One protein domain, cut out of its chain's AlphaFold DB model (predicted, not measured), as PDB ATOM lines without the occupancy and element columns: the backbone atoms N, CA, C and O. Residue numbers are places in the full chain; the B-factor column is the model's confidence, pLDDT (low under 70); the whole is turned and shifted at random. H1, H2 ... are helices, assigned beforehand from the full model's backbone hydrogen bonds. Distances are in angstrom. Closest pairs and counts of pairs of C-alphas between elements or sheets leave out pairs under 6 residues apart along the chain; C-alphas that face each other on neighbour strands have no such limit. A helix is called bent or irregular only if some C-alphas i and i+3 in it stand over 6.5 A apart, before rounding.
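Overview. This is residues 130 to 204 of the 208 residues of the protein "(pine wood nematode) hypothetical protein" of Bursaphelenchus xylophilus (UniProt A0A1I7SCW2). Three helices, H2, H3 and H4, run lengthwise in a rather crossed up-and-down bundle, each running against the one before it, and H1 lies across one end. H3 and H4 form a helical hairpin, while H2 comes only close to H3. The printed part has 75 residues with four named helices, H1 to H4 in order, and no named strand: all helix. It is compact, with a radius of gyration of the C-alphas of 12.2 A, and elongated, spanning 35 by 20 by 18 A.

Arrangement. Begin with H2, residues 146 to 163. H4, residues 185 to 200, touches it the same way at a steep tilt of 41 degrees, through residues 152 to 156 of H2 and 195 to 199 of H4 alone; their closest C-alphas, Ile 156 and Arg 199, are 5.2 A apart. H3, residues 170 to 181, is close to H2 but not clearly touching, at a shallow tilt of 11 degrees, opposite ways; the closest C-alphas, Ile 153 and Thr 173, are 6.7 A apart. H3 touches H4 opposite ways at 36 degrees, only just a steep tilt, with the C-alphas of Leu 176 and Ala 188 closest at 5.1 A. H1, residues 131 to 142, touches H2 about perpendicular at 86 degrees, closest at C-alphas Asp 135 and Gln 146, 4.4 A. Every O i to N i+4 pair is within hydrogen-bond range in H1, H2 and H4, and 6 of 8 in H3.

Along the chain. Find C-alpha 146 at (-53.685, 6.119, 46.591), from where H2 runs 26.0 A. H4 runs 23.1 A to C-alpha 200 at (-34.096, 4.732, 50.082). H3 measures 16.4 A and is only just irregular, with C-alphas 171 and 174 6.8 A apart; H1 measures 15.3 A.

Size, cuts and confidence. The C-alphas farthest apart, Arg 132 and Thr 204, are 37.7 A apart. The printed part has no cut and no long link. Low confidence, pLDDT under 70, covers residues 130 to 132, 147 to 148, 150 to 171 and 200 to 204.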
ATOM      1  N   THR A 130     -60.715   4.214  37.690       61.56
ATOM      2  CA  THR A 130     -60.147   3.139  38.544       61.56
ATOM      3  C   THR A 130     -59.733   3.602  39.945       61.56
ATOM      4  O   THR A 130     -59.536   2.770  40.835       61.56
ATOM      5  N   HIS A 131     -59.693   4.916  40.187       67.62
ATOM      6  CA  HIS A 131     -59.233   5.521  41.444       67.62
ATOM      7  C   HIS A 131     -59.906   4.974  42.694       67.62
ATOM      8  O   HIS A 131     -59.241   4.685  43.678       67.62
ATOM      9  N   ARG A 132     -61.233   4.806  42.668       67.94
ATOM     10  CA  ARG A 132     -61.972   4.377  43.864       67.94
ATOM     11  C   ARG A 132     -61.565   2.982  44.332       67.94
ATOM     12  O   ARG A 132     -61.563   2.732  45.530       67.94
ATOM     13  N   ILE A 133     -61.236   2.092  43.397       77.69
ATOM     14  CA  ILE A 133     -60.829   0.716  43.703       77.69
ATOM     15  C   ILE A 133     -59.402   0.718  44.246       77.69
ATOM     16  O   ILE A 133     -59.143   0.151  45.304       77.69
ATOM     17  N   ILE A 134     -58.491   1.401  43.551       78.75
ATOM     18  CA  ILE A 134     -57.083   1.468  43.951       78.75
ATOM     19  C   ILE A 134     -56.939   2.176  45.302       78.75
ATOM     20  O   ILE A 134     -56.225   1.671  46.158       78.75
ATOM     21  N   ASP A 135     -57.635   3.290  45.536       78.56
ATOM     22  CA  ASP A 135     -57.590   4.015  46.812       78.56
ATOM     23  C   ASP A 135     -58.146   3.191  47.974       78.56
ATOM     24  O   ASP A 135     -57.498   3.102  49.017       78.56
ATOM     25  N   ALA A 136     -59.277   2.504  47.778       80.81
ATOM     26  CA  ALA A 136     -59.813   1.592  48.786       80.81
ATOM     27  C   ALA A 136     -58.808   0.482  49.135       80.81
ATOM     28  O   ALA A 136     -58.567   0.206  50.311       80.81
ATOM     29  N   ASN A 137     -58.167  -0.107  48.125       85.38
ATOM     30  CA  ASN A 137     -57.225  -1.205  48.323       85.38
ATOM     31  C   ASN A 137     -55.871  -0.729  48.874       85.38
ATOM     32  O   ASN A 137     -55.262  -1.434  49.676       85.38
ATOM     33  N   CYS A 138     -55.423   0.488  48.549       84.25
ATOM     34  CA  CYS A 138     -54.271   1.119  49.200       84.25
ATOM     35  C   CYS A 138     -54.531   1.296  50.698       84.25
ATOM     36  O   CYS A 138     -53.703   0.903  51.522       84.25
ATOM     37  N   GLN A 139     -55.702   1.832  51.054       88.44
ATOM     38  CA  GLN A 139     -56.067   2.039  52.454       88.44
ATOM     39  C   GLN A 139     -56.159   0.702  53.191       88.44
ATOM     40  O   GLN A 139     -55.643   0.570  54.301       88.44
ATOM     41  N   GLN A 140     -56.767  -0.302  52.556       90.31
ATOM     42  CA  GLN A 140     -56.960  -1.627  53.133       90.31
ATOM     43  C   GLN A 140     -55.649  -2.405  53.317       90.31
ATOM     44  O   GLN A 140     -55.469  -3.046  54.351       90.31
ATOM     45  N   PHE A 141     -54.761  -2.407  52.319       94.12
ATOM     46  CA  PHE A 141     -53.589  -3.292  52.300       94.12
ATOM     47  C   PHE A 141     -52.312  -2.625  52.778       94.12
ATOM     48  O   PHE A 141     -51.477  -3.276  53.402       94.12
ATOM     49  N   LEU A 142     -52.146  -1.347  52.460       91.25
ATOM     50  CA  LEU A 142     -50.888  -0.631  52.630       91.25
ATOM     51  C   LEU A 142     -50.973   0.408  53.757       91.25
ATOM     52  O   LEU A 142     -49.949   0.931  54.187       91.25
ATOM     53  N   GLY A 143     -52.181   0.705  54.252       90.94
ATOM     54  CA  GLY A 143     -52.401   1.716  55.288       90.94
ATOM     55  C   GLY A 143     -52.114   3.142  54.811       90.94
ATOM     56  O   GLY A 143     -51.845   4.023  55.626       90.94
ATOM     57  N   ILE A 144     -52.155   3.365  53.497       84.19
ATOM     58  CA  ILE A 144     -51.906   4.653  52.850       84.19
ATOM     59  C   ILE A 144     -53.027   4.955  51.862       84.19
ATOM     60  O   ILE A 144     -53.754   4.073  51.421       84.19
ATOM     61  N   THR A 145     -53.159   6.211  51.477       80.12
ATOM     62  CA  THR A 145     -54.042   6.611  50.376       80.12
ATOM     63  C   THR A 145     -53.402   6.289  49.026       80.12
ATOM     64  O   THR A 145     -52.172   6.257  48.917       80.12
ATOM     65  N   GLN A 146     -54.208   6.145  47.966       74.50
ATOM     66  CA  GLN A 146     -53.685   6.119  46.591       74.50
ATOM     67  C   GLN A 146     -52.784   7.329  46.360       74.50
ATOM     68  O   GLN A 146     -51.720   7.201  45.774       74.50
ATOM     69  N   HIS A 147     -53.170   8.487  46.899       64.19
ATOM     70  CA  HIS A 147     -52.340   9.679  46.865       64.19
ATOM     71  C   HIS A 147     -50.924   9.425  47.390       64.19
ATOM     72  O   HIS A 147     -49.988   9.777  46.682       64.19
ATOM     73  N   GLN A 148     -50.770   8.879  48.594       62.03
ATOM     74  CA  GLN A 148     -49.467   8.637  49.223       62.03
ATOM     75  C   GLN A 148     -48.644   7.586  48.477       62.03
ATOM     76  O   GLN A 148     -47.436   7.754  48.329       62.03
ATOM     77  N   LEU A 149     -49.288   6.515  47.998       74.62
ATOM     78  CA  LEU A 149     -48.633   5.527  47.143       74.62
ATOM     79  C   LEU A 149     -48.060   6.208  45.905       74.62
ATOM     80  O   LEU A 149     -46.891   6.048  45.568       74.62
ATOM     81  N   THR A 150     -48.911   6.995  45.263       60.41
ATOM     82  CA  THR A 150     -48.571   7.752  44.084       60.41
ATOM     83  C   THR A 150     -47.352   8.640  44.352       60.41
ATOM     84  O   THR A 150     -46.384   8.472  43.628       60.41
ATOM     85  N   GLU A 151     -47.280   9.434  45.433       58.56
ATOM     86  CA  GLU A 151     -46.079  10.258  45.721       58.56
ATOM     87  C   GLU A 151     -44.785   9.431  45.779       58.56
ATOM     88  O   GLU A 151     -43.748   9.849  45.273       58.56
ATOM     89  N   GLN A 152     -44.843   8.238  46.372       67.38
ATOM     90  CA  GLN A 152     -43.664   7.397  46.589       67.38
ATOM     91  C   GLN A 152     -43.139   6.767  45.302       67.38
ATOM     92  O   GLN A 152     -41.926   6.716  45.107       67.38
ATOM     93  N   ILE A 153     -44.039   6.335  44.415       69.25
ATOM     94  CA  ILE A 153     -43.680   5.873  43.068       69.25
ATOM     95  C   ILE A 153     -42.901   6.990  42.341       69.25
ATOM     96  O   ILE A 153     -41.890   6.749  41.688       69.25
ATOM     97  N   CYS A 154     -43.311   8.237  42.535       59.09
ATOM     98  CA  CYS A 154     -42.732   9.382  41.841       59.09
ATOM     99  C   CYS A 154     -41.364   9.784  42.334       59.09
ATOM    100  O   CYS A 154     -40.523  10.184  41.537       59.09
ATOM    101  N   GLU A 155     -41.145   9.715  43.644       62.72
ATOM    102  CA  GLU A 155     -39.836   9.990  44.229       62.72
ATOM    103  C   GLU A 155     -38.771   9.054  43.645       62.72
ATOM    104  O   GLU A 155     -37.643   9.477  43.398       62.72
ATOM    105  N   ILE A 156     -39.135   7.797  43.381       66.31
ATOM    106  CA  ILE A 156     -38.254   6.810  42.748       66.31
ATOM    107  C   ILE A 156     -37.998   7.183  41.289       66.31
ATOM    108  O   ILE A 156     -36.849   7.193  40.857       66.31
ATOM    109  N   TYR A 157     -39.039   7.555  40.542       63.28
ATOM    110  CA  TYR A 157     -38.877   7.930  39.138       63.28
ATOM    111  C   TYR A 157     -38.116   9.242  38.932       63.28
ATOM    112  O   TYR A 157     -37.277   9.326  38.041       63.28
ATOM    113  N   ALA A 158     -38.345  10.261  39.764       58.44
ATOM    114  CA  ALA A 158     -37.584  11.507  39.706       58.44
ATOM    115  C   ALA A 158     -36.089  11.243  39.933       58.44
ATOM    116  O   ALA A 158     -35.254  11.771  39.202       58.44
ATOM    117  N   LYS A 159     -35.756  10.363  40.887       63.75
ATOM    118  CA  LYS A 159     -34.381   9.900  41.100       63.75
ATOM    119  C   LYS A 159     -33.835   9.143  39.894       63.75
ATOM    120  O   LYS A 159     -32.714   9.421  39.489       63.75
ATOM    121  N   TYR A 160     -34.614   8.233  39.312       61.38
ATOM    122  CA  TYR A 160     -34.219   7.475  38.121       61.38
ATOM    123  C   TYR A 160     -33.792   8.397  36.974       61.38
ATOM    124  O   TYR A 160     -32.701   8.244  36.433       61.38
ATOM    125  N   ILE A 161     -34.603   9.414  36.679       54.47
ATOM    126  CA  ILE A 161     -34.346  10.375  35.598       54.47
ATOM    127  C   ILE A 161     -33.175  11.302  35.936       54.47
ATOM    128  O   ILE A 161     -32.354  11.598  35.075       54.47
ATOM    129  N   GLN A 162     -33.087  11.779  37.182       55.19
ATOM    130  CA  GLN A 162     -31.997  12.662  37.615       55.19
ATOM    131  C   GLN A 162     -30.634  11.972  37.607       55.19
ATOM    132  O   GLN A 162     -29.620  12.629  37.370       55.19
ATOM    133  N   HIS A 163     -30.606  10.675  37.899       55.22
ATOM    134  CA  HIS A 163     -29.375   9.915  38.072       55.22
ATOM    135  C   HIS A 163     -29.065   8.974  36.901       55.22
ATOM    136  O   HIS A 163     -28.087   8.244  37.000       55.22
ATOM    137  N   ASP A 164     -29.856   8.993  35.818       53.53
ATOM    138  CA  ASP A 164     -29.704   8.092  34.658       53.53
ATOM    139  C   ASP A 164     -29.526   6.621  35.090       53.53
ATOM    140  O   ASP A 164     -28.659   5.878  34.619       53.53
ATOM    141  N   ILE A 165     -30.315   6.226  36.093       55.28
ATOM    142  CA  ILE A 165     -30.221   4.907  36.714       55.28
ATOM    143  C   ILE A 165     -30.598   3.867  35.658       55.28
ATOM    144  O   ILE A 165     -31.572   4.038  34.942       55.28
ATOM    145  N   LYS A 166     -29.854   2.765  35.539       52.47
ATOM    146  CA  LYS A 166     -30.159   1.713  34.544       52.47
ATOM    147  C   LYS A 166     -31.093   0.617  35.060       52.47
ATOM    148  O   LYS A 166     -31.608  -0.156  34.258       52.47
ATOM    149  N   ASP A 167     -31.304   0.544  36.372       56.94
ATOM    150  CA  ASP A 167     -32.150  -0.460  37.025       56.94
ATOM    151  C   ASP A 167     -33.635  -0.141  36.869       56.94
ATOM    152  O   ASP A 167     -34.059   0.933  37.261       56.94
ATOM    153  N   ASP A 168     -34.423  -1.090  36.369       61.34
ATOM    154  CA  ASP A 168     -35.843  -0.947  36.025       61.34
ATOM    155  C   ASP A 168     -36.769  -0.712  37.251       61.34
ATOM    156  O   ASP A 168     -37.124  -1.677  37.943       61.34
ATOM    157  N   PRO A 169     -37.222   0.532  37.535       56.44
ATOM    158  CA  PRO A 169     -38.171   0.791  38.618       56.44
ATOM    159  C   PRO A 169     -39.582   0.282  38.305       56.44
ATOM    160  O   PRO A 169     -40.394   0.132  39.221       56.44
ATOM    161  N   PHE A 170     -39.871  -0.038  37.041       60.41
ATOM    162  CA  PHE A 170     -41.196  -0.436  36.565       60.41
ATOM    163  C   PHE A 170     -41.554  -1.872  36.925       60.41
ATOM    164  O   PHE A 170     -42.730  -2.207  37.073       60.41
ATOM    165  N   ARG A 171     -40.544  -2.703  37.212       67.50
ATOM    166  CA  ARG A 171     -40.731  -4.066  37.726       67.50
ATOM    167  C   ARG A 171     -41.556  -4.122  39.015       67.50
ATOM    168  O   ARG A 171     -42.052  -5.186  39.380       67.50
ATOM    169  N   VAL A 172     -41.667  -3.002  39.727       73.25
ATOM    170  CA  VAL A 172     -42.365  -2.919  41.008       73.25
ATOM    171  C   VAL A 172     -43.668  -2.126  40.905       73.25
ATOM    172  O   VAL A 172     -44.660  -2.498  41.524       73.25
ATOM    173  N   THR A 173     -43.698  -1.053  40.119       73.50
ATOM    174  CA  THR A 173     -44.775  -0.052  40.129       73.50
ATOM    175  C   THR A 173     -46.018  -0.474  39.344       73.50
ATOM    176  O   THR A 173     -47.119  -0.406  39.894       73.50
ATOM    177  N   ASP A 174     -45.868  -0.972  38.115       72.94
ATOM    178  CA  ASP A 174     -47.002  -1.426  37.298       72.94
ATOM    179  C   ASP A 174     -47.647  -2.682  37.903       72.94
ATOM    180  O   ASP A 174     -48.864  -2.680  38.129       72.94
ATOM    181  N   PRO A 175     -46.873  -3.716  38.307       80.94
ATOM    182  CA  PRO A 175     -47.446  -4.883  38.968       80.94
ATOM    183  C   PRO A 175     -48.131  -4.530  40.293       80.94
ATOM    184  O   PRO A 175     -49.082  -5.202  40.694       80.94
ATOM    185  N   LEU A 176     -47.677  -3.477  40.987       84.25
ATOM    186  CA  LEU A 176     -48.308  -3.013  42.223       84.25
ATOM    187  C   LEU A 176     -49.688  -2.424  41.940       84.25
ATOM    188  O   LEU A 176     -50.648  -2.752  42.636       84.25
ATOM    189  N   LEU A 177     -49.813  -1.592  40.907       78.94
ATOM    190  CA  LEU A 177     -51.095  -1.012  40.511       78.94
ATOM    191  C   LEU A 177     -52.060  -2.070  39.977       78.94
ATOM    192  O   LEU A 177     -53.236  -2.050  40.341       78.94
ATOM    193  N   GLU A 178     -51.570  -3.037  39.200       81.88
ATOM    194  CA  GLU A 178     -52.364  -4.190  38.770       81.88
ATOM    195  C   GLU A 178     -52.831  -5.033  39.960       81.88
ATOM    196  O   GLU A 178     -54.000  -5.415  40.026       81.88
ATOM    197  N   ALA A 179     -51.956  -5.286  40.938       83.56
ATOM    198  CA  ALA A 179     -52.310  -6.015  42.149       83.56
ATOM    199  C   ALA A 179     -53.357  -5.263  42.982       83.56
ATOM    200  O   ALA A 179     -54.315  -5.869  43.465       83.56
ATOM    201  N   LEU A 180     -53.218  -3.942  43.116       84.69
ATOM    202  CA  LEU A 180     -54.185  -3.095  43.811       84.69
ATOM    203  C   LEU A 180     -55.519  -3.045  43.071       84.69
ATOM    204  O   LEU A 180     -56.560  -3.149  43.707       84.69
ATOM    205  N   TYR A 181     -55.522  -2.950  41.746       81.62
ATOM    206  CA  TYR A 181     -56.749  -2.999  40.955       81.62
ATOM    207  C   TYR A 181     -57.428  -4.376  41.029       81.62
ATOM    208  O   TYR A 181     -58.637  -4.473  41.232       81.62
ATOM    209  N   GLY A 182     -56.638  -5.447  40.937       85.31
ATOM    210  CA  GLY A 182     -57.076  -6.840  40.987       85.31
ATOM    211  C   GLY A 182     -57.369  -7.380  42.389       85.31
ATOM    212  O   GLY A 182     -57.618  -8.578  42.522       85.31
ATOM    213  N   ASN A 183     -57.344  -6.535  43.429       86.62
ATOM    214  CA  ASN A 183     -57.607  -6.920  44.821       86.62
ATOM    215  C   ASN A 183     -56.658  -8.027  45.349       86.62
ATOM    216  O   ASN A 183     -57.045  -8.882  46.148       86.62
ATOM    217  N   ASN A 184     -55.406  -8.038  44.883       92.38
ATOM    218  CA  ASN A 184     -54.383  -9.018  45.243       92.38
ATOM    219  C   ASN A 184     -53.473  -8.469  46.354       92.38
ATOM    220  O   ASN A 184     -52.408  -7.907  46.093       92.38
ATOM    221  N   SER A 185     -53.895  -8.654  47.605       89.88
ATOM    222  CA  SER A 185     -53.201  -8.115  48.781       89.88
ATOM    223  C   SER A 185     -51.757  -8.600  48.922       89.88
ATOM    224  O   SER A 185     -50.872  -7.803  49.216       89.88
ATOM    225  N   ASN A 186     -51.499  -9.889  48.687       92.00
ATOM    226  CA  ASN A 186     -50.171 -10.475  48.872       92.00
ATOM    227  C   ASN A 186     -49.149  -9.857  47.915       92.00
ATOM    228  O   ASN A 186     -48.065  -9.469  48.344       92.00
ATOM    229  N   ALA A 187     -49.503  -9.738  46.633       91.81
ATOM    230  CA  ALA A 187     -48.637  -9.094  45.652       91.81
ATOM    231  C   ALA A 187     -48.485  -7.597  45.953       91.81
ATOM    232  O   ALA A 187     -47.363  -7.099  45.967       91.81
ATOM    233  N   ALA A 188     -49.585  -6.903  46.270       88.38
ATOM    234  CA  ALA A 188     -49.554  -5.472  46.557       88.38
ATOM    235  C   ALA A 188     -48.636  -5.133  47.744       88.38
ATOM    236  O   ALA A 188     -47.844  -4.203  47.660       88.38
ATOM    237  N   VAL A 189     -48.688  -5.902  48.835       91.38
ATOM    238  CA  VAL A 189     -47.828  -5.661  50.006       91.38
ATOM    239  C   VAL A 189     -46.355  -5.908  49.682       91.38
ATOM    240  O   VAL A 189     -45.515  -5.094  50.061       91.38
ATOM    241  N   LEU A 190     -46.034  -6.999  48.981       91.81
ATOM    242  CA  LEU A 190     -44.652  -7.324  48.607       91.81
ATOM    243  C   LEU A 190     -44.054  -6.249  47.695       91.81
ATOM    244  O   LEU A 190     -43.001  -5.694  47.995       91.81
ATOM    245  N   LEU A 191     -44.767  -5.893  46.628       90.69
ATOM    246  CA  LEU A 191     -44.315  -4.884  45.675       90.69
ATOM    247  C   LEU A 191     -44.225  -3.500  46.329       90.69
ATOM    248  O   LEU A 191     -43.307  -2.737  46.058       90.69
ATOM    249  N   TYR A 192     -45.121  -3.179  47.261       90.44
ATOM    250  CA  TYR A 192     -45.021  -1.933  48.013       90.44
ATOM    251  C   TYR A 192     -43.774  -1.871  48.912       90.44
ATOM    252  O   TYR A 192     -43.169  -0.811  49.067       90.44
ATOM    253  N   GLN A 193     -43.343  -2.994  49.488       89.12
ATOM    254  CA  GLN A 193     -42.093  -3.046  50.252       89.12
ATOM    255  C   GLN A 193     -40.871  -2.849  49.353       89.12
ATOM    256  O   GLN A 193     -39.974  -2.087  49.720       89.12
ATOM    257  N   ASP A 194     -40.858  -3.481  48.179       86.75
ATOM    258  CA  ASP A 194     -39.797  -3.295  47.185       86.75
ATOM    259  C   ASP A 194     -39.726  -1.824  46.746       86.75
ATOM    260  O   ASP A 194     -38.649  -1.228  46.727       86.75
ATOM    261  N   LEU A 195     -40.884  -1.192  46.525       84.94
ATOM    262  CA  LEU A 195     -40.993   0.227  46.184       84.94
ATOM    263  C   LEU A 195     -40.300   1.098  47.242       84.94
ATOM    264  O   LEU A 195     -39.462   1.946  46.934       84.94
ATOM    265  N   LEU A 196     -40.592   0.858  48.523       85.94
ATOM    266  CA  LEU A 196     -39.975   1.601  49.622       85.94
ATOM    267  C   LEU A 196     -38.451   1.417  49.689       85.94
ATOM    268  O   LEU A 196     -37.751   2.354  50.076       85.94
ATOM    269  N   GLN A 197     -37.914   0.260  49.298       81.75
ATOM    270  CA  GLN A 197     -36.464   0.037  49.250       81.75
ATOM    271  C   GLN A 197     -35.800   0.822  48.117       81.75
ATOM    272  O   GLN A 197     -34.744   1.431  48.324       81.75
ATOM    273  N   MET A 198     -36.439   0.871  46.946       74.88
ATOM    274  CA  MET A 198     -35.965   1.662  45.805       74.88
ATOM    275  C   MET A 198     -35.926   3.157  46.124       74.88
ATOM    276  O   MET A 198     -35.038   3.881  45.689       74.88
ATOM    277  N   ARG A 199     -36.852   3.630  46.964       71.19
ATOM    278  CA  ARG A 199     -36.883   5.023  47.418       71.19
ATOM    279  C   ARG A 199     -35.677   5.398  48.286       71.19
ATOM    280  O   ARG A 199     -35.238   6.550  48.246       71.19
ATOM    281  N   VAL A 200     -35.156   4.469  49.087       63.78
ATOM    282  CA  VAL A 200     -34.096   4.732  50.082       63.78
ATOM    283  C   VAL A 200     -32.698   4.489  49.518       63.78
ATOM    284  O   VAL A 200     -31.757   5.168  49.924       63.78
ATOM    285  N   THR A 201     -32.553   3.557  48.582       57.41
ATOM    286  CA  THR A 201     -31.243   3.132  48.084       57.41
ATOM    287  C   THR A 201     -30.810   4.036  46.929       57.41
ATOM    288  O   THR A 201     -31.428   3.974  45.868       57.41
ATOM    289  N   PRO A 202     -29.782   4.897  47.074       49.59
ATOM    290  CA  PRO A 202     -29.132   5.457  45.897       49.59
ATOM    291  C   PRO A 202     -28.526   4.281  45.134       49.59
ATOM    292  O   PRO A 202     -27.829   3.463  45.736       49.59
ATOM    293  N   THR A 203     -28.787   4.171  43.833       49.56
ATOM    294  CA  THR A 203     -27.984   3.282  42.999       49.56
ATOM    295  C   THR A 203     -26.560   3.789  43.073       49.56
ATOM    296  O   THR A 203     -26.201   4.817  42.505       49.56
ATOM    297  N   THR A 204     -25.755   3.106  43.877       43.12
ATOM    298  CA  THR A 204     -24.310   3.198  43.802       43.12
ATOM    299  C   THR A 204     -23.936   2.810  42.387       43.12
ATOM    300  O   THR A 204     -23.845   1.624  42.067       43.12
TER     301      THR A 204